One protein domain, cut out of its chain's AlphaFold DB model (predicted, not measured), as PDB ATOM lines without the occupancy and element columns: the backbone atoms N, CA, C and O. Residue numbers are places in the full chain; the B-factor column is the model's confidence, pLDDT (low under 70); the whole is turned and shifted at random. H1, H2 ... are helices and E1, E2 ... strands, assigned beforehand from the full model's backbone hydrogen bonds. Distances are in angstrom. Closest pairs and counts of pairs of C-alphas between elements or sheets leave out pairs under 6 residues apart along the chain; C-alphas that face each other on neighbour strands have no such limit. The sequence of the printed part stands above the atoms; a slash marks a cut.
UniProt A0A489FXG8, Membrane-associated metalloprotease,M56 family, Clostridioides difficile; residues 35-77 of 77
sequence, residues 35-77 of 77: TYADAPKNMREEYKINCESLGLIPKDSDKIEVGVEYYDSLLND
ATOM      1  N   THR A  35      53.680 -41.952   4.206       93.44
ATOM      2  CA  THR A  35      53.779 -40.847   5.164       93.44
ATOM      3  C   THR A  35      53.282 -39.570   4.485       93.44
ATOM      4  O   THR A  35      53.343 -39.461   3.258       93.44
ATOM      5  N   TYR A  36      52.808 -38.584   5.244       92.19
ATOM      6  CA  TYR A  36      52.416 -37.292   4.685       92.19
ATOM      7  C   TYR A  36      53.567 -36.649   3.910       92.19
ATOM      8  O   TYR A  36      53.327 -36.065   2.863       92.19
ATOM      9  N   ALA A  37      54.817 -36.790   4.360       93.56
ATOM     10  CA  ALA A  37      55.971 -36.264   3.631       93.56
ATOM     11  C   ALA A  37      56.181 -36.943   2.266       93.56
ATOM     12  O   ALA A  37      56.484 -36.256   1.286       93.56
ATOM     13  N   ASP A  38      55.983 -38.262   2.202       91.19
ATOM     14  CA  ASP A  38      56.277 -39.092   1.027       91.19
ATOM     15  C   ASP A  38      55.072 -39.288   0.088       91.19
ATOM     16  O   ASP A  38      55.207 -39.866  -0.993       91.19
ATOM     17  N   ALA A  39      53.883 -38.840   0.489       89.31
ATOM     18  CA  ALA A  39      52.662 -39.037  -0.278       89.31
ATOM     19  C   ALA A  39      52.616 -38.172  -1.558       89.31
ATOM     20  O   ALA A  39      53.132 -37.045  -1.584       89.31
ATOM     21  N   PRO A  40      51.933 -38.649  -2.618       88.44
ATOM     22  CA  PRO A  40      51.622 -37.850  -3.800       88.44
ATOM     23  C   PRO A  40      50.979 -36.499  -3.458       88.44
ATOM     24  O   PRO A  40      50.229 -36.370  -2.489       88.44
ATOM     25  N   LYS A  41      51.266 -35.463  -4.257       89.19
ATOM     26  CA  LYS A  41      50.854 -34.079  -3.961       89.19
ATOM     27  C   LYS A  41      49.341 -33.936  -3.753       89.19
ATOM     28  O   LYS A  41      48.943 -33.334  -2.764       89.19
ATOM     29  N   ASN A  42      48.537 -34.509  -4.643       86.31
ATOM     30  CA  ASN A  42      47.075 -34.509  -4.547       86.31
ATOM     31  C   ASN A  42      46.581 -35.119  -3.223       86.31
ATOM     32  O   ASN A  42      45.756 -34.520  -2.541       86.31
ATOM     33  N   MET A  43      47.156 -36.249  -2.803       88.75
ATOM     34  CA  MET A  43      46.810 -36.900  -1.536       88.75
ATOM     35  C   MET A  43      47.200 -36.047  -0.322       88.75
ATOM     36  O   MET A  43      46.461 -35.987   0.658       88.75
ATOM     37  N   ARG A  44      48.339 -35.342  -0.377       92.62
ATOM     38  CA  ARG A  44      48.750 -34.406   0.686       92.62
ATOM     39  C   ARG A  44      47.833 -33.196   0.785       92.62
ATOM     40  O   ARG A  44      47.594 -32.710   1.888       92.62
ATOM     41  N   GLU A  45      47.347 -32.688  -0.343       93.62
ATOM     42  CA  GLU A  45      46.417 -31.556  -0.382       93.62
ATOM     43  C   GLU A  45      45.056 -31.942   0.201       93.62
ATOM     44  O   GLU A  45      44.558 -31.246   1.084       93.62
ATOM     45  N   GLU A  46      44.507 -33.089  -0.201       92.38
ATOM     46  CA  GLU A  46      43.257 -33.613   0.358       92.38
ATOM     47  C   GLU A  46      43.380 -33.888   1.865       92.38
ATOM     48  O   GLU A  46      42.551 -33.441   2.660       92.38
ATOM     49  N   TYR A  47      44.462 -34.552   2.285       93.12
ATOM     50  CA  TYR A  47      44.719 -34.818   3.699       93.12
ATOM     51  C   TYR A  47      44.846 -33.526   4.513       93.12
ATOM     52  O   TYR A  47      44.297 -33.421   5.609       93.12
ATOM     53  N   LYS A  48      45.516 -32.508   3.960       95.06
ATOM     54  CA  LYS A  48      45.652 -31.198   4.598       95.06
ATOM     55  C   LYS A  48      44.297 -30.517   4.791       95.06
ATOM     56  O   LYS A  48      44.042 -30.044   5.895       95.06
ATOM     57  N   ILE A  49      43.431 -30.506   3.776       95.06
ATOM     58  CA  ILE A  49      42.073 -29.938   3.874       95.06
ATOM     59  C   ILE A  49      41.291 -30.628   5.000       95.06
ATOM     60  O   ILE A  49      40.667 -29.962   5.828       95.06
ATOM     61  N   ASN A  50      41.377 -31.958   5.079       93.31
ATOM     62  CA  ASN A  50      40.715 -32.730   6.125       93.31
ATOM     63  C   ASN A  50      41.257 -32.387   7.522       93.31
ATOM     64  O   ASN A  50      40.467 -32.133   8.432       93.31
ATOM     65  N   CYS A  51      42.579 -32.311   7.697       93.75
ATOM     66  CA  CYS A  51      43.188 -31.880   8.957       93.75
ATOM     67  C   CYS A  51      42.750 -30.465   9.353       93.75
ATOM     68  O   CYS A  51      42.321 -30.263  10.487       93.75
ATOM     69  N   GLU A  52      42.791 -29.510   8.423       93.75
ATOM     70  CA  GLU A  52      42.401 -28.120   8.679       93.75
ATOM     71  C   GLU A  52      40.925 -28.009   9.082       93.75
ATOM     72  O   GLU A  52      40.604 -27.278  10.020       93.75
ATOM     73  N   SER A  53      40.034 -28.798   8.465       94.88
ATOM     74  CA  SER A  53      38.612 -28.858   8.841       94.88
ATOM     75  C   SER A  53      38.379 -29.335  10.282       94.88
ATOM     76  O   SER A  53      37.389 -28.966  10.914       94.88
ATOM     77  N   LEU A  54      39.319 -30.117  10.820       94.19
ATOM     78  CA  LEU A  54      39.318 -30.631  12.189       94.19
ATOM     79  C   LEU A  54      40.143 -29.755  13.150       94.19
ATOM     80  O   LEU A  54      40.284 -30.102  14.322       94.19
ATOM     81  N   GLY A  55      40.702 -28.634  12.678       93.81
ATOM     82  CA  GLY A  55      41.589 -27.769  13.462       93.81
ATOM     83  C   GLY A  55      42.958 -28.395  13.758       93.81
ATOM     84  O   GLY A  55      43.603 -28.039  14.743       93.81
ATOM     85  N   LEU A  56      43.392 -29.347  12.932       95.75
ATOM     86  CA  LEU A  56      44.659 -30.063  13.052       95.75
ATOM     87  C   LEU A  56      45.664 -29.582  12.003       95.75
ATOM     88  O   LEU A  56      45.301 -29.110  10.927       95.75
ATOM     89  N   ILE A  57      46.948 -29.757  12.309       95.88
ATOM     90  CA  ILE A  57      48.049 -29.516  11.375       95.88
ATOM     91  C   ILE A  57      48.669 -30.876  11.042       95.88
ATOM     92  O   ILE A  57      49.075 -31.576  11.979       95.88
ATOM     93  N   PRO A  58      48.746 -31.260   9.755       95.38
ATOM     94  CA  PRO A  58      49.351 -32.523   9.365       95.38
ATOM     95  C   PRO A  58      50.845 -32.533   9.702       95.38
ATOM     96  O   PRO A  58      51.547 -31.530   9.550       95.38
ATOM     97  N   LYS A  59      51.332 -33.681  10.164       96.44
ATOM     98  CA  LYS A  59      52.742 -33.953  10.440       96.44
ATOM     99  C   LYS A  59      53.307 -34.818   9.334       96.44
ATOM    100  O   LYS A  59      52.649 -35.735   8.864       96.44
ATOM    101  N   ASP A  60      54.581 -34.624   9.030       95.19
ATOM    102  CA  ASP A  60      55.306 -35.416   8.033       95.19
ATOM    103  C   ASP A  60      55.214 -36.933   8.258       95.19
ATOM    104  O   ASP A  60      55.192 -37.697   7.298       95.19
ATOM    105  N   SER A  61      55.108 -37.370   9.516       93.19
ATOM    106  CA  SER A  61      54.976 -38.778   9.907       93.19
ATOM    107  C   SER A  61      53.556 -39.346   9.821       93.19
ATOM    108  O   SER A  61      53.373 -40.536  10.087       93.19
ATOM    109  N   ASP A  62      52.546 -38.519   9.546       91.62
ATOM    110  CA  ASP A  62      51.153 -38.961   9.514       91.62
ATOM    111  C   ASP A  62      50.939 -39.966   8.386       91.62
ATOM    112  O   ASP A  62      51.533 -39.854   7.316       91.62
ATOM    113  N   LYS A  63      50.107 -40.981   8.628       90.62
ATOM    114  CA  LYS A  63      49.848 -42.032   7.642       90.62
ATOM    115  C   LYS A  63      48.655 -41.665   6.772       90.62
ATOM    116  O   LYS A  63      47.573 -41.402   7.293       90.62
ATOM    117  N   ILE A  64      48.853 -41.725   5.461       87.94
ATOM    118  CA  ILE A  64      47.798 -41.633   4.454       87.94
ATOM    119  C   ILE A  64      47.687 -43.000   3.785       87.94
ATOM    120  O   ILE A  64      48.649 -43.469   3.180       87.94
ATOM    121  N   GLU A  65      46.531 -43.648   3.900       83.25
ATOM    122  CA  GLU A  65      46.277 -44.969   3.324       83.25
ATOM    123  C   GLU A  65      45.173 -44.872   2.273       83.25
ATOM    124  O   GLU A  65      44.123 -44.283   2.515       83.25
ATOM    125  N   VAL A  66      45.420 -45.450   1.098       75.25
ATOM    126  CA  VAL A  66      44.472 -45.471  -0.023       75.25
ATOM    127  C   VAL A  66      44.290 -46.899  -0.512       75.25
ATOM    128  O   VAL A  66      45.259 -47.645  -0.634       75.25
ATOM    129  N   GLY A  67      43.047 -47.294  -0.793       71.38
ATOM    130  CA  GLY A  67      42.746 -48.603  -1.377       71.38
ATOM    131  C   GLY A  67      43.397 -48.772  -2.751       71.38
ATOM    132  O   GLY A  67      43.396 -47.842  -3.553       71.38
ATOM    133  N   VAL A  68      43.933 -49.961  -3.041       65.25
ATOM    134  CA  VAL A  68      44.633 -50.245  -4.313       65.25
ATOM    135  C   VAL A  68      43.758 -49.939  -5.536       65.25
ATOM    136  O   VAL A  68      44.242 -49.340  -6.488       65.25
ATOM    137  N   GLU A  69      42.459 -50.246  -5.471       62.84
ATOM    138  CA  GLU A  69      41.494 -49.961  -6.548       62.84
ATOM    139  C   GLU A  69      41.377 -48.461  -6.869       62.84
ATOM    140  O   GLU A  69      41.148 -48.085  -8.016       62.84
ATOM    141  N   TYR A  70      41.572 -47.595  -5.871       58.28
ATOM    142  CA  TYR A  70      41.570 -46.145  -6.051       58.28
ATOM    143  C   TYR A  70      42.939 -45.635  -6.520       58.28
ATOM    144  O   TYR A  70      43.009 -44.732  -7.350       58.28
ATOM    145  N   TYR A  71      44.038 -46.242  -6.060       55.44
ATOM    146  CA  TYR A  71      45.391 -45.851  -6.467       55.44
ATOM    147  C   TYR A  71      45.649 -46.038  -7.969       55.44
ATOM    148  O   TYR A  71      46.221 -45.150  -8.595       55.44
ATOM    149  N   ASP A  72      45.176 -47.135  -8.567       59.56
ATOM    150  CA  ASP A  72      45.334 -47.369 -10.011       59.56
ATOM    151  C   ASP A  72      44.608 -46.308 -10.857       59.56
ATOM    152  O   ASP A  72      45.054 -45.975 -11.957       59.56
ATOM    153  N   SER A  73      43.526 -45.716 -10.340       60.81
ATOM    154  CA  SER A  73      42.837 -44.608 -11.013       60.81
ATOM    155  C   SER A  73      43.613 -43.286 -10.946       60.81
ATOM    156  O   SER A  73      43.533 -42.492 -11.874       60.81
ATOM    157  N   LEU A  74      44.427 -43.080  -9.904       58.12
ATOM    158  CA  LEU A  74      45.248 -41.875  -9.716       58.12
ATOM    159  C   LEU A  74      46.535 -41.871 -10.559       58.12
ATOM    160  O   LEU A  74      47.183 -40.833 -10.667       58.12
ATOM    161  N   LEU A  75      46.939 -43.022 -11.110       57.25
ATOM    162  CA  LEU A  75      48.135 -43.168 -11.955       57.25
ATOM    163  C   LEU A  75      47.865 -42.981 -13.456       57.25
ATOM    164  O   LEU A  75      48.820 -42.902 -14.226       57.25
ATOM    165  N   ASN A  76      46.597 -42.966 -13.870       52.09
ATOM    166  CA  ASN A  76      46.190 -42.938 -15.278       52.09
ATOM    167  C   ASN A  76      45.685 -41.560 -15.757       52.09
ATOM    168  O   ASN A  76      45.092 -41.496 -16.833       52.09
ATOM    169  N   ASP A  77      45.943 -40.492 -14.996       44.84
ATOM    170  CA  ASP A  77      45.699 -39.087 -15.377       44.84
ATOM    171  C   ASP A  77      47.016 -38.341 -15.666       44.84
ATOM    172  O   ASP A  77      47.967 -38.460 -14.853       44.84
TER     173      ASP A  77
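This is residues 35 to 77 of the 77 residues of the protein "Membrane-associated metalloprotease,M56 family" of Clostridioides difficile (UniProt A0A489FXG8). Picture a loose, open frame: helix H1 makes one side, the loop of residues 54 to 62 leads away from its end and folds the chain back, and strand E1 runs from that loop past H1, with few contacts between the two. Short helix H2 follows directly on E1 and lies at the far end, where residues 67 to 73 stick out from the rest. You have 43 residues printed, with two named helices and one named strand in the order H1, E1, H2, and the class is mostly helix. The whole is only just compact, close to loose, with a radius of gyration of the C-alphas of 11.0 A, and it is elongated, spanning 32 by 19 by 15 A.

Start at Thr 35 and read on to H1, residues 41 to 53, then to E1, residues 63 to 67, which pairs with no named strand. Compare these two first: they have 2 pairs of C-alphas within 8 A, the closest being those of Tyr 47 and Ile 64, 7.5 A apart, and their centres are 12.1 A apart. Go on to H2, residues 68 to 74; E1 and H2 meet only through their link, which is tight, with 0 residues between them. H1 and H2 are apart, with no C-alpha of the one within 8 A of the other. Look at the backbone O and N atoms: in H1 every O i to N i+4 pair is within hydrogen-bond range, and in H2 2 of 3 are.

Find C-alpha 41 at (50.854, -34.079, -3.961); from there H1 runs 13 residues to C-alpha 53 at (38.612, -28.858, 8.841), 18.5 A from first to last C-alpha. A short link of 9 residues brings you to E1, which begins at C-alpha 63 and covers 13.2 A from Lys 63 to Gly 67. H2 begins at Val 68 and ends at C-alpha 74, at (45.248, -41.875, -9.716), 10.0 A from first to last C-alpha.

The two C-alphas farthest apart are those of Gly 55 and Asn 76, 32.8 A, and those of Thr 35 and Asp 77 are 22.1 A apart. The printed part has no cut, no link between named elements is long, and Asp 77 is the chain's last residue. The residues that stand free are 67 to 73, of which 68 to 73 belong to H2. Read the B-factor column for the model's confidence: the mean pLDDT of the printed part is 83.4, while residues 68 to 77 are under 70, and H2 has a mean of 60.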